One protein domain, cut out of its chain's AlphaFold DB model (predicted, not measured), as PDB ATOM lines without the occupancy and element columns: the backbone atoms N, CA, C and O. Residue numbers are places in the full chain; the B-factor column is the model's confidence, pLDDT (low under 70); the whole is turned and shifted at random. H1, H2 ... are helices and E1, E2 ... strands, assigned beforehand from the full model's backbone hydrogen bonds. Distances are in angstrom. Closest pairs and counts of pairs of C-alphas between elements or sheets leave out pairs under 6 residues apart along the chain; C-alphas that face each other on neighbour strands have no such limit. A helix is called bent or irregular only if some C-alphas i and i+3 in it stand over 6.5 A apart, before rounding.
ATOM      1  N   PRO A  14      30.153 -19.089  -6.554       93.31
ATOM      2  CA  PRO A  14      30.604 -20.387  -6.048       93.31
ATOM      3  C   PRO A  14      32.070 -20.683  -6.383       93.31
ATOM      4  O   PRO A  14      32.816 -21.171  -5.536       93.31
ATOM      5  N   LEU A  15      32.512 -20.334  -7.595       92.31
ATOM      6  CA  LEU A  15      33.896 -20.529  -8.016       92.31
ATOM      7  C   LEU A  15      34.840 -19.562  -7.292       92.31
ATOM      8  O   LEU A  15      35.924 -19.971  -6.888       92.31
ATOM      9  N   GLN A  16      34.422 -18.314  -7.047       92.94
ATOM     10  CA  GLN A  16      35.219 -17.369  -6.255       92.94
ATOM     11  C   GLN A  16      35.506 -17.899  -4.844       92.94
ATOM     12  O   GLN A  16      36.634 -17.775  -4.362       92.94
ATOM     13  N   LYS A  17      34.506 -18.507  -4.187       94.12
ATOM     14  CA  LYS A  17      34.663 -19.105  -2.850       94.12
ATOM     15  C   LYS A  17      35.668 -20.251  -2.865       94.12
ATOM     16  O   LYS A  17      36.568 -20.262  -2.031       94.12
ATOM     17  N   ARG A  18      35.562 -21.157  -3.841       94.75
ATOM     18  CA  ARG A  18      36.477 -22.299  -3.998       94.75
ATOM     19  C   ARG A  18      37.917 -21.856  -4.276       94.75
ATOM     20  O   ARG A  18      38.827 -22.268  -3.566       94.75
ATOM     21  N   VAL A  19      38.117 -20.927  -5.216       93.44
ATOM     22  CA  VAL A  19      39.439 -20.327  -5.492       93.44
ATOM     23  C   VAL A  19      40.017 -19.686  -4.230       93.44
ATOM     24  O   VAL A  19      41.177 -19.909  -3.901       93.44
ATOM     25  N   THR A  20      39.207 -18.917  -3.496       94.44
ATOM     26  CA  THR A  20      39.649 -18.273  -2.252       94.44
ATOM     27  C   THR A  20      40.056 -19.307  -1.205       94.44
ATOM     28  O   THR A  20      41.127 -19.170  -0.624       94.44
ATOM     29  N   ARG A  21      39.245 -20.355  -0.997       95.00
ATOM     30  CA  ARG A  21      39.541 -21.464  -0.075       95.00
ATOM     31  C   ARG A  21      40.889 -22.102  -0.406       95.00
ATOM     32  O   ARG A  21      41.744 -22.177   0.467       95.00
ATOM     33  N   VAL A  22      41.102 -22.468  -1.669       94.56
ATOM     34  CA  VAL A  22      42.358 -23.074  -2.128       94.56
ATOM     35  C   VAL A  22      43.552 -22.143  -1.910       94.56
ATOM     36  O   VAL A  22      44.551 -22.552  -1.327       94.56
ATOM     37  N   MET A  23      43.471 -20.871  -2.308       92.88
ATOM     38  CA  MET A  23      44.608 -19.957  -2.128       92.88
ATOM     39  C   MET A  23      44.925 -19.675  -0.662       92.88
ATOM     40  O   MET A  23      46.092 -19.518  -0.315       92.88
ATOM     41  N   ARG A  24      43.911 -19.627   0.205       94.06
ATOM     42  CA  ARG A  24      44.127 -19.512   1.651       94.06
ATOM     43  C   ARG A  24      44.750 -20.776   2.228       94.06
ATOM     44  O   ARG A  24      45.653 -20.658   3.042       94.06
ATOM     45  N   GLY A  25      44.352 -21.954   1.749       94.31
ATOM     46  CA  GLY A  25      45.015 -23.209   2.096       94.31
ATOM     47  C   GLY A  25      46.500 -23.195   1.719       94.31
ATOM     48  O   GLY A  25      47.344 -23.577   2.524       94.31
ATOM     49  N   VAL A  26      46.846 -22.659   0.542       93.69
ATOM     50  CA  VAL A  26      48.251 -22.475   0.133       93.69
ATOM     51  C   VAL A  26      48.991 -21.497   1.051       93.69
ATOM     52  O   VAL A  26      50.122 -21.755   1.454       93.69
ATOM     53  N   GLU A  27      48.372 -20.365   1.386       93.19
ATOM     54  CA  GLU A  27      48.967 -19.358   2.270       93.19
ATOM     55  C   GLU A  27      49.187 -19.883   3.697       93.19
ATOM     56  O   GLU A  27      50.221 -19.602   4.303       93.19
ATOM     57  N   ASN A  28      48.254 -20.689   4.206       93.19
ATOM     58  CA  ASN A  28      48.306 -21.280   5.542       93.19
ATOM     59  C   ASN A  28      49.195 -22.535   5.625       93.19
ATOM     60  O   ASN A  28      49.421 -23.046   6.721       93.19
ATOM     61  N   GLY A  29      49.697 -23.042   4.493       91.94
ATOM     62  CA  GLY A  29      50.494 -24.272   4.430       91.94
ATOM     63  C   GLY A  29      49.678 -25.568   4.521       91.94
ATOM     64  O   GLY A  29      50.242 -26.625   4.788       91.94
ATOM     65  N   GLU A  30      48.364 -25.495   4.304       94.06
ATOM     66  CA  GLU A  30      47.456 -26.649   4.213       94.06
ATOM     67  C   GLU A  30      47.521 -27.312   2.825       94.06
ATOM     68  O   GLU A  30      47.279 -28.509   2.694       94.06
ATOM     69  N   ILE A  31      47.862 -26.533   1.793       94.69
ATOM     70  CA  ILE A  31      48.039 -26.978   0.406       94.69
ATOM     71  C   ILE A  31      49.476 -26.689  -0.018       94.69
ATOM     72  O   ILE A  31      49.983 -25.595   0.239       94.69
ATOM     73  N   ASP A  32      50.118 -27.640  -0.702       94.38
ATOM     74  CA  ASP A  32      51.466 -27.457  -1.232       94.38
ATOM     75  C   ASP A  32      51.504 -26.248  -2.195       94.38
ATOM     76  O   ASP A  32      50.831 -26.256  -3.239       94.38
ATOM     77  N   PRO A  33      52.281 -25.195  -1.871       92.56
ATOM     78  CA  PRO A  33      52.441 -24.031  -2.735       92.56
ATOM     79  C   PRO A  33      53.000 -24.385  -4.110       92.56
ATOM     80  O   PRO A  33      52.699 -23.682  -5.077       92.56
ATOM     81  N   ASP A  34      53.779 -25.458  -4.218       91.19
ATOM     82  CA  ASP A  34      54.326 -25.940  -5.477       91.19
ATOM     83  C   ASP A  34      53.194 -26.376  -6.411       91.19
ATOM     84  O   ASP A  34      53.048 -25.872  -7.525       91.19
ATOM     85  N   TYR A  35      52.330 -27.252  -5.912       88.56
ATOM     86  CA  TYR A  35      51.197 -27.769  -6.664       88.56
ATOM     87  C   TYR A  35      50.208 -26.661  -7.053       88.56
ATOM     88  O   TYR A  35      49.817 -26.541  -8.219       88.56
ATOM     89  N   GLY A  36      49.860 -25.785  -6.102       85.69
ATOM     90  CA  GLY A  36      48.988 -24.641  -6.366       85.69
ATOM     91  C   GLY A  36      49.579 -23.703  -7.421       85.69
ATOM     92  O   GLY A  36      48.939 -23.408  -8.431       85.69
ATOM     93  N   GLY A  37      50.825 -23.260  -7.229       88.50
ATOM     94  CA  GLY A  37      51.494 -22.332  -8.141       88.50
ATOM     95  C   GLY A  37      51.634 -22.871  -9.567       88.50
ATOM     96  O   GLY A  37      51.400 -22.126 -10.524       88.50
ATOM     97  N   GLU A  38      51.943 -24.161  -9.729       90.81
ATOM     98  CA  GLU A  38      52.003 -24.810 -11.041       90.81
ATOM     99  C   GLU A  38      50.664 -24.766 -11.777       90.81
ATOM    100  O   GLU A  38      50.597 -24.396 -12.955       90.81
ATOM    101  N   LEU A  39      49.583 -25.101 -11.079       87.56
ATOM    102  CA  LEU A  39      48.248 -25.085 -11.655       87.56
ATOM    103  C   LEU A  39      47.794 -23.666 -12.028       87.56
ATOM    104  O   LEU A  39      47.215 -23.474 -13.100       87.56
ATOM    105  N   PHE A  40      48.141 -22.640 -11.245       87.38
ATOM    106  CA  PHE A  40      47.864 -21.250 -11.632       87.38
ATOM    107  C   PHE A  40      48.668 -20.786 -12.848       87.38
ATOM    108  O   PHE A  40      48.141 -20.047 -13.684       87.38
ATOM    109  N   MET A  41      49.912 -21.240 -13.004       92.62
ATOM    110  CA  MET A  41      50.691 -20.969 -14.217       92.62
ATOM    111  C   MET A  41      50.088 -21.662 -15.444       92.62
ATOM    112  O   MET A  41      50.029 -21.055 -16.518       92.62
ATOM    113  N   LYS A  42      49.562 -22.884 -15.288       91.12
ATOM    114  CA  LYS A  42      48.787 -23.559 -16.339       91.12
ATOM    115  C   LYS A  42      47.508 -22.788 -16.675       91.12
ATOM    116  O   LYS A  42      47.235 -22.564 -17.849       91.12
ATOM    117  N   TYR A  43      46.751 -22.305 -15.688       91.50
ATOM    118  CA  TYR A  43      45.579 -21.454 -15.942       91.50
ATOM    119  C   TYR A  43      45.948 -20.202 -16.751       91.50
ATOM    120  O   TYR A  43      45.310 -19.873 -17.756       91.50
ATOM    121  N   PHE A  44      47.007 -19.511 -16.327       90.31
ATOM    122  CA  PHE A  44      47.478 -18.301 -16.985       90.31
ATOM    123  C   PHE A  44      47.868 -18.557 -18.447       90.31
ATOM    124  O   PHE A  44      47.494 -17.781 -19.332       90.31
ATOM    125  N   SER A  45      48.556 -19.665 -18.728       92.56
ATOM    126  CA  SER A  45      48.942 -20.027 -20.092       92.56
ATOM    127  C   SER A  45      47.747 -20.384 -20.974       92.56
ATOM    128  O   SER A  45      47.704 -19.956 -22.124       92.56
ATOM    129  N   GLN A  46      46.741 -21.086 -20.439       92.88
ATOM    130  CA  GLN A  46      45.493 -21.373 -21.152       92.88
ATOM    131  C   GLN A  46      44.790 -20.082 -21.561       92.88
ATOM    132  O   GLN A  46      44.362 -19.932 -22.705       92.88
ATOM    133  N   ARG A  47      44.742 -19.105 -20.653       90.44
ATOM    134  CA  ARG A  47      44.154 -17.799 -20.935       90.44
ATOM    135  C   ARG A  47      44.888 -17.046 -22.045       90.44
ATOM    136  O   ARG A  47      44.245 -16.568 -22.977       90.44
ATOM    137  N   ILE A  48      46.217 -16.961 -21.981       91.00
ATOM    138  CA  ILE A  48      47.011 -16.343 -23.059       91.00
ATOM    139  C   ILE A  48      46.854 -17.133 -24.366       91.00
ATOM    140  O   ILE A  48      46.733 -16.540 -25.436       91.00
ATOM    141  N   GLY A  49      46.788 -18.462 -24.284       93.50
ATOM    142  CA  GLY A  49      46.548 -19.347 -25.417       93.50
ATOM    143  C   GLY A  49      45.221 -19.065 -26.118       93.50
ATOM    144  O   GLY A  49      45.197 -19.011 -27.342       93.50
ATOM    145  N   ILE A  50      44.132 -18.820 -25.380       93.06
ATOM    146  CA  ILE A  50      42.836 -18.422 -25.959       93.06
ATOM    147  C   ILE A  50      42.979 -17.140 -26.787       93.06
ATOM    148  O   ILE A  50      42.512 -17.089 -27.923       93.06
ATOM    149  N   ILE A  51      43.665 -16.136 -26.238       92.12
ATOM    150  CA  ILE A  51      43.874 -14.847 -26.907       92.12
ATOM    151  C   ILE A  51      44.699 -15.029 -28.185       92.12
ATOM    152  O   ILE A  51      44.325 -14.528 -29.244       92.12
ATOM    153  N   ALA A  52      45.798 -15.782 -28.099       93.38
ATOM    154  CA  ALA A  52      46.658 -16.051 -29.244       93.38
ATOM    155  C   ALA A  52      45.920 -16.830 -30.342       93.38
ATOM    156  O   ALA A  52      45.976 -16.445 -31.508       93.38
ATOM    157  N   ASN A  53      45.166 -17.866 -29.971       94.25
ATOM    158  CA  ASN A  53      44.430 -18.716 -30.906       94.25
ATOM    159  C   ASN A  53      43.296 -17.993 -31.633       94.25
ATOM    160  O   ASN A  53      42.961 -18.377 -32.752       94.25
ATOM    161  N   ASN A  54      42.703 -16.966 -31.022       91.56
ATOM    162  CA  ASN A  54      41.634 -16.194 -31.653       91.56
ATOM    163  C   ASN A  54      42.157 -15.086 -32.589       91.56
ATOM    164  O   ASN A  54      41.377 -14.457 -33.301       91.56
ATOM    165  N   SER A  55      43.471 -14.852 -32.621       90.44
ATOM    166  CA  SER A  55      44.092 -13.864 -33.502       90.44
ATOM    167  C   SER A  55      44.313 -14.417 -34.920       90.44
ATOM    168  O   SER A  55      44.799 -15.543 -35.066       90.44
ATOM    169  N   PRO A  56      44.125 -13.609 -35.986       90.44
ATOM    170  CA  PRO A  56      44.557 -13.975 -37.342       90.44
ATOM    171  C   PRO A  56      46.085 -14.138 -37.462       90.44
ATOM    172  O   PRO A  56      46.592 -14.583 -38.490       90.44
ATOM    173  N   HIS A  57      46.840 -13.766 -36.426       92.38
ATOM    174  CA  HIS A  57      48.288 -13.925 -36.339       92.38
ATOM    175  C   HIS A  57      48.708 -14.983 -35.307       92.38
ATOM    176  O   HIS A  57      49.844 -14.933 -34.837       92.38
ATOM    177  N   SER A  58      47.822 -15.929 -34.971       93.06
ATOM    178  CA  SER A  58      48.046 -16.978 -33.961       93.06
ATOM    179  C   SER A  58      49.437 -17.619 -34.034       93.06
ATOM    180  O   SER A  58      50.171 -17.613 -33.047       93.06
ATOM    181  N   GLU A  59      49.865 -18.068 -35.218       95.44
ATOM    182  CA  GLU A  59      51.183 -18.690 -35.391       95.44
ATOM    183  C   GLU A  59      52.328 -17.753 -34.977       95.44
ATOM    184  O   GLU A  59      53.211 -18.147 -34.219       95.44
ATOM    185  N   LYS A  60      52.280 -16.478 -35.387       94.62
ATOM    186  CA  LYS A  60      53.293 -15.481 -35.006       94.62
ATOM    187  C   LYS A  60      53.301 -15.222 -33.501       94.62
ATOM    188  O   LYS A  60      54.372 -15.021 -32.935       94.62
ATOM    189  N   LEU A  61      52.134 -15.221 -32.858       95.00
ATOM    190  CA  LEU A  61      52.015 -15.017 -31.413       95.00
ATOM    191  C   LEU A  61      52.603 -16.194 -30.626       95.00
ATOM    192  O   LEU A  61      53.341 -15.980 -29.667       95.00
ATOM    193  N   HIS A  62      52.351 -17.426 -31.071       95.62
ATOM    194  CA  HIS A  62      52.977 -18.615 -30.497       95.62
ATOM    195  C   HIS A  62      54.495 -18.616 -30.685       95.62
ATOM    196  O   HIS A  62      55.219 -18.837 -29.719       95.62
ATOM    197  N   GLN A  63      54.989 -18.269 -31.876       94.00
ATOM    198  CA  GLN A  63      56.431 -18.151 -32.113       94.00
ATOM    199  C   GLN A  63      57.083 -17.038 -31.282       94.00
ATOM    200  O   GLN A  63      58.211 -17.199 -30.831       94.00
ATOM    201  N   ALA A  64      56.389 -15.923 -31.039       93.12
ATOM    202  CA  ALA A  64      56.901 -14.853 -30.183       93.12
ATOM    203  C   ALA A  64      57.007 -15.275 -28.708       93.12
ATOM    204  O   ALA A  64      57.909 -14.819 -28.006       93.12
ATOM    205  N   ALA A  65      56.085 -16.122 -28.244       94.00
ATOM    206  CA  ALA A  65      56.071 -16.642 -26.881       94.00
ATOM    207  C   ALA A  65      56.987 -17.857 -26.683       94.00
ATOM    208  O   ALA A  65      57.381 -18.130 -25.553       94.00
ATOM    209  N   LYS A  66      57.342 -18.575 -27.750       95.88
ATOM    210  CA  LYS A  66      58.214 -19.746 -27.678       95.88
ATOM    211  C   LYS A  66      59.544 -19.425 -26.990       95.88
ATOM    212  O   LYS A  66      60.159 -18.382 -27.228       95.88
ATOM    213  N   ASP A  67      59.953 -20.336 -26.110       95.31
ATOM    214  CA  ASP A  67      61.150 -20.283 -25.266       95.31
ATOM    215  C   ASP A  67      61.211 -19.057 -24.333       95.31
ATOM    216  O   ASP A  67      62.212 -18.825 -23.648       95.31
ATOM    217  N   GLN A  68      60.139 -18.258 -24.267       95.00
ATOM    218  CA  GLN A  68      60.047 -17.165 -23.313       95.00
ATOM    219  C   GLN A  68      59.831 -17.722 -21.912       95.00
ATOM    220  O   GLN A  68      59.234 -18.781 -21.713       95.00
ATOM    221  N   ARG A  69      60.322 -16.970 -20.929       94.81
ATOM    222  CA  ARG A  69      60.237 -17.315 -19.513       94.81
ATOM    223  C   ARG A  69      59.421 -16.275 -18.767       94.81
ATOM    224  O   ARG A  69      59.578 -15.075 -19.004       94.81
ATOM    225  N   LEU A  70      58.582 -16.737 -17.850       95.06
ATOM    226  CA  LEU A  70      57.832 -15.895 -16.926       95.06
ATOM    227  C   LEU A  70      57.778 -16.559 -15.559       95.06
ATOM    228  O   LEU A  70      57.286 -17.678 -15.424       95.06
ATOM    229  N   ALA A  71      58.250 -15.839 -14.549       95.56
ATOM    230  CA  ALA A  71      58.136 -16.249 -13.168       95.56
ATOM    231  C   ALA A  71      56.893 -15.664 -12.488       95.56
ATOM    232  O   ALA A  71      56.554 -14.495 -12.683       95.56
ATOM    233  N   LEU A  72      56.249 -16.480 -11.661       94.88
ATOM    234  CA  LEU A  72      55.218 -16.076 -10.716       94.88
ATOM    235  C   LEU A  72      55.788 -16.210  -9.309       94.88
ATOM    236  O   LEU A  72      56.192 -17.299  -8.898       94.88
ATOM    237  N   ILE A  73      55.800 -15.094  -8.588       96.00
ATOM    238  CA  ILE A  73      56.261 -15.029  -7.206       96.00
ATOM    239  C   ILE A  73      55.161 -14.388  -6.367       96.00
ATOM    240  O   ILE A  73      54.671 -13.312  -6.714       96.00
ATOM    241  N   ILE A  74      54.795 -15.019  -5.254       95.38
ATOM    242  CA  ILE A  74      53.843 -14.458  -4.287       95.38
ATOM    243  C   ILE A  74      54.544 -14.375  -2.931       95.38
ATOM    244  O   ILE A  74      54.779 -15.391  -2.275       95.38
ATOM    245  N   LYS A  75      54.916 -13.160  -2.511       93.94
ATOM    246  CA  LYS A  75      55.614 -12.942  -1.236       93.94
ATOM    247  C   LYS A  75      54.733 -13.375  -0.059       93.94
ATOM    248  O   LYS A  75      53.513 -13.243  -0.102       93.94
ATOM    249  N   GLY A  76      55.375 -13.879   0.994       88.06
ATOM    250  CA  GLY A  76      54.684 -14.468   2.147       88.06
ATOM    251  C   GLY A  76      54.226 -15.913   1.923       88.06
ATOM    252  O   GLY A  76      53.718 -16.523   2.851       88.06
ATOM    253  N   THR A  77      54.459 -16.472   0.732       89.81
ATOM    254  CA  THR A  77      54.207 -17.881   0.395       89.81
ATOM    255  C   THR A  77      55.489 -18.520  -0.151       89.81
ATOM    256  O   THR A  77      56.468 -17.812  -0.407       89.81
ATOM    257  N   ALA A  78      55.496 -19.839  -0.378       92.31
ATOM    258  CA  ALA A  78      56.615 -20.505  -1.053       92.31
ATOM    259  C   ALA A  78      56.485 -20.550  -2.593       92.31
ATOM    260  O   ALA A  78      57.309 -21.176  -3.258       92.31
ATOM    261  N   ILE A  79      55.490 -19.867  -3.179       95.00
ATOM    262  CA  ILE A  79      55.312 -19.800  -4.636       95.00
ATOM    263  C   ILE A  79      56.436 -18.961  -5.260       95.00
ATOM    264  O   ILE A  79      56.441 -17.732  -5.173       95.00
ATOM    265  N   ASP A  80      57.353 -19.653  -5.940       95.31
ATOM    266  CA  ASP A  80      58.396 -19.110  -6.818       95.31
ATOM    267  C   ASP A  80      58.613 -20.082  -7.987       95.31
ATOM    268  O   ASP A  80      59.452 -20.985  -7.938       95.31
ATOM    269  N   HIS A  81      57.792 -19.917  -9.020       95.12
ATOM    270  CA  HIS A  81      57.770 -20.785 -10.195       95.12
ATOM    271  C   HIS A  81      58.184 -20.010 -11.425       95.12
ATOM    272  O   HIS A  81      57.808 -18.850 -11.568       95.12
ATOM    273  N   VAL A  82      58.870 -20.665 -12.355       95.25
ATOM    274  CA  VAL A  82      59.150 -20.118 -13.682       95.25
ATOM    275  C   VAL A  82      58.592 -21.043 -14.752       95.25
ATOM    276  O   VAL A  82      58.951 -22.214 -14.811       95.25
ATOM    277  N   ALA A  83      57.707 -20.519 -15.598       95.69
ATOM    278  CA  ALA A  83      57.251 -21.224 -16.787       95.69
ATOM    279  C   ALA A  83      58.135 -20.862 -17.978       95.69
ATOM    280  O   ALA A  83      58.388 -19.681 -18.225       95.69
ATOM    281  N   THR A  84      58.552 -21.880 -18.724       96.44
ATOM    282  CA  THR A  84      59.138 -21.754 -20.059       96.44
ATOM    283  C   THR A  84      58.104 -22.215 -21.078       96.44
ATOM    284  O   THR A  84      57.633 -23.349 -21.002       96.44
ATOM    285  N   PHE A  85      57.727 -21.337 -22.004       95.44
ATOM    286  CA  PHE A  85      56.695 -21.615 -23.004       95.44
ATOM    287  C   PHE A  85      57.259 -22.406 -24.193       95.44
ATOM    288  O   PHE A  85      58.353 -22.124 -24.675       95.44
ATOM    289  N   GLY A  86      56.504 -23.396 -24.665       95.19
ATOM    290  CA  GLY A  86      56.872 -24.297 -25.754       95.19
ATOM    291  C   GLY A  86      56.450 -23.794 -27.134       95.19
ATOM    292  O   GLY A  86      56.323 -22.595 -27.379       95.19
ATOM    293  N   ASN A  87      56.221 -24.732 -28.063       95.44
ATOM    294  CA  ASN A  87      55.790 -24.396 -29.425       95.44
ATOM    295  C   ASN A  87      54.391 -23.775 -29.437       95.44
ATOM    296  O   ASN A  87      54.122 -22.882 -30.240       95.44
ATOM    297  N   LYS A  88      53.507 -24.231 -28.544       95.00
ATOM    298  CA  LYS A  88      52.254 -23.546 -28.217       95.00
ATOM    299  C   LYS A  88      52.366 -22.905 -26.841       95.00
ATOM    300  O   LYS A  88      53.003 -23.443 -25.950       95.00
ATOM    301  N   ILE A  89      51.659 -21.797 -26.625       93.88
ATOM    302  CA  ILE A  89      51.664 -21.079 -25.333       93.88
ATOM    303  C   ILE A  89      51.090 -21.950 -24.209       93.88
ATOM    304  O   ILE A  89      51.481 -21.827 -23.056       93.88
ATOM    305  N   THR A  90      50.166 -22.847 -24.540       94.12
ATOM    306  CA  THR A  90      49.584 -23.802 -23.591       94.12
ATOM    307  C   THR A  90      50.529 -24.952 -23.245       94.12
ATOM    308  O   THR A  90      50.292 -25.653 -22.268       94.12
ATOM    309  N   GLU A  91      51.574 -25.169 -24.047       93.81
ATOM    310  CA  GLU A  91      52.647 -26.117 -23.759       93.81
ATOM    311  C   GLU A  91      53.700 -25.368 -22.949       93.81
ATOM    312  O   GLU A  91      54.259 -24.376 -23.410       93.81
ATOM    313  N   LEU A  92      53.958 -25.802 -21.723       94.81
ATOM    314  CA  LEU A  92      54.928 -25.137 -20.865       94.81
ATOM    315  C   LEU A  92      55.587 -26.125 -19.916       94.81
ATOM    316  O   LEU A  92      54.980 -27.109 -19.497       94.81
ATOM    317  N   ILE A  93      56.828 -25.815 -19.569       95.19
ATOM    318  CA  ILE A  93      57.599 -26.509 -18.542       95.19
ATOM    319  C   ILE A  93      57.689 -25.564 -17.351       95.19
ATOM    320  O   ILE A  93      58.068 -24.403 -17.527       95.19
ATOM    321  N   ILE A  94      57.325 -26.042 -16.162       94.50
ATOM    322  CA  ILE A  94      57.430 -25.265 -14.926       94.50
ATOM    323  C   ILE A  94      58.626 -25.767 -14.135       94.50
ATOM    324  O   ILE A  94      58.785 -26.964 -13.924       94.50
ATOM    325  N   GLU A  95      59.468 -24.837 -13.706       93.19
ATOM    326  CA  GLU A  95      60.661 -25.114 -12.917       93.19
ATOM    327  C   GLU A  95      60.676 -24.250 -11.651       93.19
ATOM    328  O   GLU A  95      59.971 -23.239 -11.543       93.19
ATOM    329  N   LYS A  96      61.553 -24.624 -10.717       89.75
ATOM    330  CA  LYS A  96      61.903 -23.837  -9.530       89.75
ATOM    331  C   LYS A  96      63.418 -23.757  -9.354       89.75
ATOM    332  O   LYS A  96      64.139 -24.657  -9.770       89.75
ATOM    333  N   LYS A  97      63.963 -22.739  -8.686       90.88
ATOM    334  CA  LYS A  97      63.377 -21.419  -8.367       90.88
ATOM    335  C   LYS A  97      63.652 -20.443  -9.512       90.88
ATOM    336  O   LYS A  97      64.560 -20.682 -10.315       90.88
ATOM    337  N   SER A  98      62.924 -19.328  -9.578       92.25
ATOM    338  CA  SER A  98      63.254 -18.291 -10.556       92.25
ATOM    339  C   SER A  98      64.627 -17.663 -10.281       92.25
ATOM    340  O   SER A  98      65.094 -17.546  -9.145       92.25
ATOM    341  N   LYS A  99      65.299 -17.230 -11.345       92.88
ATOM    342  CA  LYS A  99      66.572 -16.503 -11.287       92.88
ATOM    343  C   LYS A  99      66.309 -15.001 -11.341       92.88
ATOM    344  O   LYS A  99      65.335 -14.556 -11.935       92.88
ATOM    345  N   LEU A 100      67.228 -14.178 -10.831       89.69
ATOM    346  CA  LEU A 100      67.141 -12.709 -10.963       89.69
ATOM    347  C   LEU A 100      67.085 -12.226 -12.425       89.69
ATOM    348  O   LEU A 100      66.581 -11.137 -12.712       89.69
ATOM    349  N   SER A 101      67.615 -13.025 -13.353       91.12
ATOM    350  CA  SER A 101      67.535 -12.782 -14.792       91.12
ATOM    351  C   SER A 101      66.157 -13.078 -15.383       91.12
ATOM    352  O   SER A 101      65.862 -12.552 -16.452       91.12
ATOM    353  N   ASP A 102      65.332 -13.894 -14.719       94.00
ATOM    354  CA  ASP A 102      64.030 -14.301 -15.240       94.00
ATOM    355  C   ASP A 102      63.031 -13.145 -15.135       94.00
ATOM    356  O   ASP A 102      62.887 -12.546 -14.061       94.00
ATOM    357  N   PRO A 103      62.294 -12.828 -16.206       94.69
ATOM    358  CA  PRO A 103      61.176 -11.907 -16.100       94.69
ATOM    359  C   PRO A 103      60.111 -12.450 -15.149       94.69
ATOM    360  O   PRO A 103      59.858 -13.651 -15.150       94.69
ATOM    361  N   ALA A 104      59.510 -11.597 -14.317       93.56
ATOM    362  CA  ALA A 104      58.626 -12.056 -13.243       93.56
ATOM    363  C   ALA A 104      57.465 -11.105 -12.964       93.56
ATOM    364  O   ALA A 104      57.637  -9.889 -13.029       93.56
ATOM    365  N   MET A 105      56.327 -11.671 -12.568       93.19
ATOM    366  CA  MET A 105      55.255 -10.977 -11.859       93.19
ATOM    367  C   MET A 105      55.350 -11.338 -10.377       93.19
ATOM    368  O   MET A 105      55.242 -12.507 -10.005       93.19
ATOM    369  N   ILE A 106      55.586 -10.328  -9.545       95.44
ATOM    370  CA  ILE A 106      55.854 -10.484  -8.118       95.44
ATOM    371  C   ILE A 106      54.726  -9.810  -7.345       95.44
ATOM    372  O   ILE A 106      54.661  -8.586  -7.267       95.44
ATOM    373  N   PHE A 107      53.839 -10.609  -6.768       96.00
ATOM    374  CA  PHE A 107      52.752 -10.135  -5.922       96.00
ATOM    375  C   PHE A 107      53.268  -9.940  -4.496       96.00
ATOM    376  O   PHE A 107      53.932 -10.819  -3.942       96.00
ATOM    377  N   ASN A 108      52.977  -8.786  -3.893       94.38
ATOM    378  CA  ASN A 108      53.444  -8.493  -2.535       94.38
ATOM    379  C   ASN A 108      52.756  -9.337  -1.458       94.38
ATOM    380  O   ASN A 108      53.359  -9.561  -0.416       94.38
ATOM    381  N   HIS A 109      51.520  -9.773  -1.705       93.31
ATOM    382  CA  HIS A 109      50.723 -10.593  -0.794       93.31
ATOM    383  C   HIS A 109      49.750 -11.468  -1.591       93.31
ATOM    384  O   HIS A 109      49.381 -11.110  -2.717       93.31
ATOM    385  N   MET A 110      49.290 -12.566  -0.982       93.75
ATOM    386  CA  MET A 110      48.276 -13.454  -1.560       93.75
ATOM    387  C   MET A 110      46.984 -12.705  -1.908       93.75
ATOM    388  O   MET A 110      46.405 -12.936  -2.965       93.75
ATOM    389  N   ASP A 111      46.571 -11.751  -1.070       93.75
ATOM    390  CA  ASP A 111      45.367 -10.937  -1.287       93.75
ATOM    391  C   ASP A 111      45.374 -10.217  -2.632       93.75
ATOM    392  O   ASP A 111      44.368 -10.190  -3.332       93.75
ATOM    393  N   VAL A 112      46.528  -9.679  -3.031       92.69
ATOM    394  CA  VAL A 112      46.666  -8.961  -4.305       92.69
ATOM    395  C   VAL A 112      46.536  -9.935  -5.474       92.69
ATOM    396  O   VAL A 112      45.910  -9.611  -6.481       92.69
ATOM    397  N   PHE A 113      47.117 -11.131  -5.346       92.69
ATOM    398  CA  PHE A 113      46.973 -12.183  -6.350       92.69
ATOM    399  C   PHE A 113      45.510 -12.618  -6.481       92.69
ATOM    400  O   PHE A 113      44.977 -12.647  -7.591       92.69
ATOM    401  N   LEU A 114      44.840 -12.873  -5.355       91.88
ATOM    402  CA  LEU A 114      43.421 -13.210  -5.309       91.88
ATOM    403  C   LEU A 114      42.556 -12.114  -5.925       91.88
ATOM    404  O   LEU A 114      41.729 -12.407  -6.780       91.88
ATOM    405  N   ASP A 115      42.764 -10.853  -5.556       90.81
ATOM    406  CA  ASP A 115      42.002  -9.740  -6.112       90.81
ATOM    407  C   ASP A 115      42.138  -9.653  -7.637       90.81
ATOM    408  O   ASP A 115      41.162  -9.348  -8.325       90.81
ATOM    409  N   VAL A 116      43.320  -9.966  -8.176       88.19
ATOM    410  CA  VAL A 116      43.553 -10.011  -9.624       88.19
ATOM    411  C   VAL A 116      42.850 -11.203 -10.275       88.19
ATOM    412  O   VAL A 116      42.093 -11.011 -11.227       88.19
ATOM    413  N   ILE A 117      43.042 -12.424  -9.764       86.62
ATOM    414  CA  ILE A 117      42.420 -13.635 -10.328       86.62
ATOM    415  C   ILE A 117      40.889 -13.575 -10.246       86.62
ATOM    416  O   ILE A 117      40.203 -13.995 -11.176       86.62
ATOM    417  N   LEU A 118      40.347 -13.012  -9.164       87.56
ATOM    418  CA  LEU A 118      38.910 -12.845  -8.942       87.56
ATOM    419  C   LEU A 118      38.328 -11.613  -9.655       87.56
ATOM    420  O   LEU A 118      37.158 -11.291  -9.451       87.56
ATOM    421  N   SER A 119      39.122 -10.903 -10.465       84.25
ATOM    422  CA  SER A 119      38.707  -9.688 -11.175       84.25
ATOM    423  C   SER A 119      38.177  -8.563 -10.262       84.25
ATOM    424  O   SER A 119      37.454  -7.673 -10.714       84.25
ATOM    425  N   LYS A 120      38.546  -8.562  -8.978       85.12
ATOM    426  CA  LYS A 120      38.268  -7.460  -8.041       85.12
ATOM    427  C   LYS A 120      39.226  -6.293  -8.261       85.12
ATOM    428  O   LYS A 120      38.901  -5.145  -7.954       85.12
ATOM    429  N   LYS A 121      40.405  -6.583  -8.818       86.38
ATOM    430  CA  LYS A 121      41.447  -5.610  -9.120       86.38
ATOM    431  C   LYS A 121      42.096  -5.900 -10.462       86.38
ATOM    432  O   LYS A 121      42.440  -7.029 -10.781       86.38
ATOM    433  N   ASP A 122      42.291  -4.852 -11.245       82.12
ATOM    434  CA  ASP A 122      43.038  -4.949 -12.490       82.12
ATOM    435  C   ASP A 122      44.556  -5.004 -12.221       82.12
ATOM    436  O   ASP A 122      45.068  -4.330 -11.321       82.12
ATOM    437  N   LEU A 123      45.285  -5.797 -13.014       82.56
ATOM    438  CA  LEU A 123      46.726  -6.005 -12.847       82.56
ATOM    439  C   LEU A 123      47.537  -4.713 -13.059       82.56
ATOM    440  O   LEU A 123      48.505  -4.480 -12.336       82.56
ATOM    441  N   LEU A 124      47.137  -3.849 -14.003       81.50
ATOM    442  CA  LEU A 124      47.790  -2.554 -14.221       81.50
ATOM    443  C   LEU A 124      47.594  -1.660 -12.998       81.50
ATOM    444  O   LEU A 124      48.550  -1.042 -12.531       81.50
ATOM    445  N   ARG A 125      46.377  -1.627 -12.441       84.25
ATOM    446  CA  ARG A 125      46.101  -0.879 -11.208       84.25
ATOM    447  C   ARG A 125      46.939  -1.397 -10.037       84.25
ATOM    448  O   ARG A 125      47.538  -0.593  -9.328       84.25
ATOM    449  N   ALA A 126      47.035  -2.715  -9.865       87.56
ATOM    450  CA  ALA A 126      47.887  -3.318  -8.840       87.56
ATOM    451  C   ALA A 126      49.380  -2.979  -9.045       87.56
ATOM    452  O   ALA A 126      50.102  -2.751  -8.072       87.56
ATOM    453  N   GLY A 127      49.831  -2.871 -10.299       87.44
ATOM    454  CA  GLY A 127      51.172  -2.398 -10.648       87.44
ATOM    455  C   GLY A 127      51.413  -0.922 -10.304       87.44
ATOM    456  O   GLY A 127      52.423  -0.592  -9.684       87.44
ATOM    457  N   ILE A 128      50.471  -0.031 -10.637       87.56
ATOM    458  CA  ILE A 128      50.543   1.410 -10.314       87.56
ATOM    459  C   ILE A 128      50.588   1.630  -8.797       87.56
ATOM    460  O   ILE A 128      51.371   2.442  -8.307       87.56
ATOM    461  N   GLU A 129      49.792   0.868  -8.048       92.19
ATOM    462  CA  GLU A 129      49.758   0.897  -6.581       92.19
ATOM    463  C   GLU A 129      50.968   0.186  -5.935       92.19
ATOM    464  O   GLU A 129      51.028   0.058  -4.713       92.19
ATOM    465  N   LYS A 130      51.947  -0.266  -6.737       91.94
ATOM    466  CA  LYS A 130      53.158  -0.988  -6.305       91.94
ATOM    467  C   LYS A 130      52.868  -2.256  -5.497       91.94
ATOM    468  O   LYS A 130      53.700  -2.691  -4.703       91.94
ATOM    469  N   GLN A 131      51.697  -2.852  -5.697       94.06
ATOM    470  CA  GLN A 131      51.289  -4.112  -5.075       94.06
ATOM    471  C   GLN A 131      51.734  -5.333  -5.885       94.06
ATOM    472  O   GLN A 131      51.872  -6.427  -5.333       94.06
ATOM    473  N   VAL A 132      51.983  -5.124  -7.179       93.31
ATOM    474  CA  VAL A 132      52.632  -6.079  -8.075       93.31
ATOM    475  C   VAL A 132      53.863  -5.421  -8.681       93.31
ATOM    476  O   VAL A 132      53.781  -4.346  -9.272       93.31
ATOM    477  N   GLU A 133      55.010  -6.070  -8.546       93.38
ATOM    478  CA  GLU A 133      56.250  -5.675  -9.204       93.38
ATOM    479  C   GLU A 133      56.465  -6.529 -10.458       93.38
ATOM    480  O   GLU A 133      56.259  -7.742 -10.448       93.38
ATOM    481  N   VAL A 134      56.901  -5.892 -11.548       91.31
ATOM    482  CA  VAL A 134      57.221  -6.577 -12.805       91.31
ATOM    483  C   VAL A 134      58.727  -6.524 -13.050       91.31
ATOM    484  O   VAL A 134      59.283  -5.498 -13.451       91.31
ATOM    485  N   ARG A 135      59.405  -7.656 -12.845       93.44
ATOM    486  CA  ARG A 135      60.845  -7.801 -13.095       93.44
ATOM    487  C   ARG A 135      61.094  -8.018 -14.587       93.44
ATOM    488  O   ARG A 135      60.395  -8.795 -15.230       93.44
ATOM    489  N   LYS A 136      62.115  -7.346 -15.140       93.12
ATOM    490  CA  LYS A 136      62.454  -7.355 -16.585       93.12
ATOM    491  C   LYS A 136      61.249  -7.020 -17.479       93.12
ATOM    492  O   LYS A 136      61.014  -7.654 -18.505       93.12
ATOM    493  N   MET A 137      60.526  -5.969 -17.105       88.31
ATOM    494  CA  MET A 137      59.320  -5.483 -17.776       88.31
ATOM    495  C   MET A 137      59.441  -5.401 -19.312       88.31
ATOM    496  O   MET A 137      58.561  -5.880 -20.021       88.31
ATOM    497  N   ALA A 138      60.553  -4.878 -19.842       86.88
ATOM    498  CA  ALA A 138      60.779  -4.788 -21.289       86.88
ATOM    499  C   ALA A 138      60.787  -6.158 -21.997       86.88
ATOM    500  O   ALA A 138      60.271  -6.282 -23.107       86.88
ATOM    501  N   GLN A 139      61.342  -7.192 -21.355       89.69
ATOM    502  CA  GLN A 139      61.382  -8.543 -21.912       89.69
ATOM    503  C   GLN A 139      59.987  -9.174 -21.935       89.69
ATOM    504  O   GLN A 139      59.625  -9.765 -22.947       89.69
ATOM    505  N   LEU A 140      59.189  -8.992 -20.875       86.81
ATOM    506  CA  LEU A 140      57.793  -9.450 -20.852       86.81
ATOM    507  C   LEU A 140      56.960  -8.759 -21.924       86.81
ATOM    508  O   LEU A 140      56.281  -9.421 -22.704       86.81
ATOM    509  N   PHE A 141      57.058  -7.432 -22.021       85.81
ATOM    510  CA  PHE A 141      56.280  -6.685 -23.004       85.81
ATOM    511  C   PHE A 141      56.596  -7.079 -24.442       85.81
ATOM    512  O   PHE A 141      55.685  -7.091 -25.265       85.81
ATOM    513  N   LYS A 142      57.845  -7.448 -24.749       88.88
ATOM    514  CA  LYS A 142      58.249  -7.818 -26.109       88.88
ATOM    515  C   LYS A 142      57.386  -8.935 -26.706       88.88
ATOM    516  O   LYS A 142      57.067  -8.868 -27.889       88.88
ATOM    517  N   TRP A 143      57.010  -9.933 -25.908       89.25
ATOM    518  CA  TRP A 143      56.219 -11.071 -26.386       89.25
ATOM    519  C   TRP A 143      54.760 -11.033 -25.917       89.25
ATOM    520  O   TRP A 143      53.884 -11.492 -26.645       89.25
ATOM    521  N   MET A 144      54.465 -10.441 -24.753       88.50
ATOM    522  CA  MET A 144      53.094 -10.353 -24.239       88.50
ATOM    523  C   MET A 144      52.279  -9.233 -24.887       88.50
ATOM    524  O   MET A 144      51.080  -9.410 -25.088       88.50
ATOM    525  N   ALA A 145      52.883  -8.084 -25.218       87.44
ATOM    526  CA  ALA A 145      52.129  -6.939 -25.737       87.44
ATOM    527  C   ALA A 145      51.379  -7.252 -27.045       87.44
ATOM    528  O   ALA A 145      50.203  -6.901 -27.119       87.44
ATOM    529  N   PRO A 146      51.972  -7.949 -28.040       88.94
ATOM    530  CA  PRO A 146      51.245  -8.345 -29.246       88.94
ATOM    531  C   PRO A 146      50.047  -9.257 -28.961       88.94
ATOM    532  O   PRO A 146      49.033  -9.157 -29.647       88.94
ATOM    533  N   ILE A 147      50.147 -10.120 -27.944       89.75
ATOM    534  CA  ILE A 147      49.060 -11.019 -27.542       89.75
ATOM    535  C   ILE A 147      47.957 -10.220 -26.846       89.75
ATOM    536  O   ILE A 147      46.793 -10.318 -27.201       89.75
ATOM    537  N   ILE A 148      48.306  -9.372 -25.878       84.12
ATOM    538  CA  ILE A 148      47.325  -8.541 -25.166       84.12
ATOM    539  C   ILE A 148      46.610  -7.594 -26.140       84.12
ATOM    540  O   ILE A 148      45.404  -7.399 -26.035       84.12
ATOM    541  N   ALA A 149      47.330  -7.051 -27.123       85.50
ATOM    542  CA  ALA A 149      46.769  -6.175 -28.144       85.50
ATOM    543  C   ALA A 149      45.794  -6.881 -29.103       85.50
ATOM    544  O   ALA A 149      45.027  -6.191 -29.768       85.50
ATOM    545  N   SER A 150      45.799  -8.219 -29.182       85.81
ATOM    546  CA  SER A 150      44.849  -8.972 -30.012       85.81
ATOM    547  C   SER A 150      43.526  -9.282 -29.308       85.81
ATOM    548  O   SER A 150      42.715 -10.024 -29.855       85.81
ATOM    549  N   GLN A 151      43.297  -8.747 -28.105       85.38
ATOM    550  CA  GLN A 151      42.019  -8.871 -27.406       85.38
ATOM    551  C   GLN A 151      40.993  -7.898 -27.997       85.38
ATOM    552  O   GLN A 151      40.997  -6.707 -27.692       85.38
ATOM    553  N   ASP A 152      40.113  -8.426 -28.841       84.75
ATOM    554  CA  ASP A 152      38.896  -7.762 -29.304       84.75
ATOM    555  C   ASP A 152      37.660  -8.226 -28.506       84.75
ATOM    556  O   ASP A 152      37.745  -9.117 -27.655       84.75
ATOM    557  N   ASP A 153      36.495  -7.635 -28.784       86.19
ATOM    558  CA  ASP A 153      35.241  -7.965 -28.089       86.19
ATOM    559  C   ASP A 153      34.875  -9.452 -28.222       86.19
ATOM    560  O   ASP A 153      34.377 -10.068 -27.280       86.19
ATOM    561  N   ARG A 154      35.181 -10.064 -29.373       88.75
ATOM    562  CA  ARG A 154      34.974 -11.499 -29.593       88.75
ATOM    563  C   ARG A 154      35.890 -12.335 -28.701       88.75
ATOM    564  O   ARG A 154      35.444 -13.308 -28.099       88.75
ATOM    565  N   THR A 155      37.165 -11.976 -28.609       88.31
ATOM    566  CA  THR A 155      38.128 -12.638 -27.724       88.31
ATOM    567  C   THR A 155      37.685 -12.510 -26.273       88.31
ATOM    568  O   THR A 155      37.747 -13.490 -25.536       88.31
ATOM    569  N   GLN A 156      37.188 -11.337 -25.877       85.94
ATOM    570  CA  GLN A 156      36.660 -11.107 -24.537       85.94
ATOM    571  C   GLN A 156      35.470 -12.029 -24.228       85.94
ATOM    572  O   GLN A 156      35.478 -12.678 -23.187       85.94
ATOM    573  N   GLN A 157      34.513 -12.182 -25.147       88.19
ATOM    574  CA  GLN A 157      33.399 -13.129 -24.986       88.19
ATOM    575  C   GLN A 157      33.883 -14.579 -24.830       88.19
ATOM    576  O   GLN A 157      33.413 -15.305 -23.958       88.19
ATOM    577  N   ILE A 158      34.869 -14.999 -25.630       91.25
ATOM    578  CA  ILE A 158      35.438 -16.354 -25.539       91.25
ATOM    579  C   ILE A 158      36.162 -16.555 -24.202       91.25
ATOM    580  O   ILE A 158      36.094 -17.635 -23.619       91.25
ATOM    581  N   LEU A 159      36.873 -15.537 -23.709       89.44
ATOM    582  CA  LEU A 159      37.494 -15.577 -22.388       89.44
ATOM    583  C   LEU A 159      36.433 -15.725 -21.296       89.44
ATOM    584  O   LEU A 159      36.607 -16.549 -20.399       89.44
ATOM    585  N   GLU A 160      35.334 -14.976 -21.389       88.31
ATOM    586  CA  GLU A 160      34.217 -15.040 -20.441       88.31
ATOM    587  C   GLU A 160      33.556 -16.420 -20.406       88.31
ATOM    588  O   GLU A 160      33.236 -16.926 -19.332       88.31
ATOM    589  N   GLU A 161      33.440 -17.065 -21.564       91.00
ATOM    590  CA  GLU A 161      32.889 -18.411 -21.699       91.00
ATOM    591  C   GLU A 161      33.858 -19.500 -21.207       91.00
ATOM    592  O   GLU A 161      33.463 -20.425 -20.497       91.00
ATOM    593  N   LYS A 162      35.144 -19.415 -21.577       91.88
ATOM    594  CA  LYS A 162      36.099 -20.525 -21.415       91.88
ATOM    595  C   LYS A 162      36.953 -20.450 -20.159       91.88
ATOM    596  O   LYS A 162      37.343 -21.492 -19.637       91.88
ATOM    597  N   CYS A 163      37.280 -19.263 -19.655       90.12
ATOM    598  CA  CYS A 163      38.153 -19.153 -18.485       90.12
ATOM    599  C   CYS A 163      37.522 -19.709 -17.195       90.12
ATOM    600  O   CYS A 163      38.244 -20.407 -16.479       90.12
ATOM    601  N   PRO A 164      36.234 -19.458 -16.876       91.31
ATOM    602  CA  PRO A 164      35.617 -20.015 -15.675       91.31
ATOM    603  C   PRO A 164      35.651 -21.551 -15.593       91.31
ATOM    604  O   PRO A 164      36.112 -22.048 -14.567       91.31
ATOM    605  N   PRO A 165      35.250 -22.334 -16.621       93.19
ATOM    606  CA  PRO A 165      35.311 -23.794 -16.535       93.19
ATOM    607  C   PRO A 165      36.745 -24.338 -16.476       93.19
ATOM    608  O   PRO A 165      36.982 -25.313 -15.769       93.19
ATOM    609  N   ILE A 166      37.718 -23.701 -17.144       93.06
ATOM    610  CA  ILE A 166      39.136 -24.098 -17.038       93.06
ATOM    611  C   ILE A 166      39.632 -23.923 -15.601       93.06
ATOM    612  O   ILE A 166      40.246 -24.830 -15.040       93.06
ATOM    613  N   LEU A 167      39.350 -22.767 -14.992       91.81
ATOM    614  CA  LEU A 167      39.730 -22.518 -13.606       91.81
ATOM    615  C   LEU A 167      38.995 -23.465 -12.654       91.81
ATOM    616  O   LEU A 167      39.611 -23.982 -11.733       91.81
ATOM    617  N   ALA A 168      37.710 -23.736 -12.887       93.50
ATOM    618  CA  ALA A 168      36.952 -24.693 -12.087       93.50
ATOM    619  C   ALA A 168      37.564 -26.100 -12.125       93.50
ATOM    620  O   ALA A 168      37.663 -26.721 -11.074       93.50
ATOM    621  N   GLY A 169      38.013 -26.568 -13.296       94.50
ATOM    622  CA  GLY A 169      38.710 -27.850 -13.430       94.50
ATOM    623  C   GLY A 169      40.028 -27.883 -12.656       94.50
ATOM    624  O   GLY A 169      40.281 -28.830 -11.925       94.50
ATOM    625  N   ILE A 170      40.816 -26.808 -12.735       93.00
ATOM    626  CA  ILE A 170      42.054 -26.661 -11.954       93.00
ATOM    627  C   ILE A 170      41.779 -26.686 -10.447       93.00
ATOM    628  O   ILE A 170      42.491 -27.342  -9.696       93.00
ATOM    629  N   ILE A 171      40.748 -25.974  -9.996       94.31
ATOM    630  CA  ILE A 171      40.381 -25.947  -8.581       94.31
ATOM    631  C   ILE A 171      39.869 -27.314  -8.120       94.31
ATOM    632  O   ILE A 171      40.256 -27.750  -7.043       94.31
ATOM    633  N   SER A 172      39.087 -28.017  -8.944       94.88
ATOM    634  CA  SER A 172      38.689 -29.405  -8.682       94.88
ATOM    635  C   SER A 172      39.898 -30.332  -8.552       94.88
ATOM    636  O   SER A 172      39.950 -31.109  -7.611       94.88
ATOM    637  N   GLU A 173      40.908 -30.202  -9.416       95.44
ATOM    638  CA  GLU A 173      42.140 -31.005  -9.340       95.44
ATOM    639  C   GLU A 173      42.906 -30.782  -8.020       95.44
ATOM    640  O   GLU A 173      43.561 -31.689  -7.506       95.44
ATOM    641  N   ILE A 174      42.817 -29.579  -7.443       94.12
ATOM    642  CA  ILE A 174      43.380 -29.280  -6.118       94.12
ATOM    643  C   ILE A 174      42.519 -29.854  -5.013       94.12
ATOM    644  O   ILE A 174      43.026 -30.516  -4.113       94.12
ATOM    645  N   GLU A 175      41.220 -29.618  -5.076       94.25
ATOM    646  CA  GLU A 175      40.288 -30.086  -4.061       94.25
ATOM    647  C   GLU A 175      40.294 -31.615  -3.949       94.25
ATOM    648  O   GLU A 175      40.404 -32.135  -2.843       94.25
TER     649      GLU A 175
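This is residues 14 to 175 of the 181 residues of an uncharacterized protein of Candidatus Helarchaeota archaeon (UniProt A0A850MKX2). A mixed sheet of five strands has one face covered by the long helix H2 together with the short helices H4 and H5, and the bent helix H7 packs on H2 on its side away from the sheet. H1 and H2 form a helical hairpin that opens at a steep tilt of 42 degrees, meeting through residues 23 to 27 of H1 and 33 to 36 of H2, and H3 and H6 lie side by side, opposite ways, near the other end of H2. The printed part has 162 residues, with seven named helices and five named strands in the order H1 H2 H3 E1 E2 E3 E4 H4 H5 E5 H6 H7, of mixed class. The sheet runs E3 E2 E1 E4 E5. The whole is compact, with a radius of gyration of the C-alphas of 15.0 A and spans of 43 by 36 by 30 A.

H1, residues 14 to 28, begins at C-alpha 14 (30.604, -20.387, -6.048) and is 21.2 A long. H2, residues 33 to 53, is 29.8 A long, and H3 is residues 58 to 65. E1, residues 69 to 74, begins at C-alpha 69 (60.237, -17.315, -19.513); E2 is residues 80 to 85, E3 residues 92 to 95 and E4 residues 104 to 107. H4 is residues 110 to 117, H5 residues 123 to 128, E5 residues 132 to 135 and H6 residues 137 to 148. H7, residues 153 to 175, was assigned as one helix by its hydrogen bonds but is bent, C-alphas 161 and 164 being 6.8 A apart; its arms are H7a, residues 153 to 161, and H7b, residues 164 to 175, ending at C-alpha 175 (40.288, -30.086, -4.061).

H2, the hub, is on the sheet at a height of 8.8 A. H2 and H7b touch at a shallow tilt of 17 degrees, opposite ways, closest at C-alphas 43 and 167, 6.4 A. H1, H2 and H7b form an up and down bundle, each helix running against the one before. H3 and H6 touch, closest at C-alphas 64 and 143, 5.4 A; both only graze the sheet. H4 and H5 are on the sheet, and H4 touches H1, closest at C-alphas 114 and 20, 7.0 A. E1, E2 and E3 form a meander, each strand the antiparallel neighbour of the one before, with N 72 and O 81 at 2.8 A and N 84 and O 93 at 2.8 A. E1 and E4 are parallel, with N 105 and O 71 at 2.8 A; E4 and E5 are antiparallel, with N 106 and O 133 at 2.8 A. Every O i to N i+4 pair is within hydrogen-bond range in H1, H2, H3, H4, H5, H7a and H7b; in H6, 5 of 8 are.

The farthest C-alphas, of Asn 28 and Pro 56, are 43.7 A apart. The printed part has no cut, and no link is long. Its mean pLDDT is 91.7, and no printed residue is under 70.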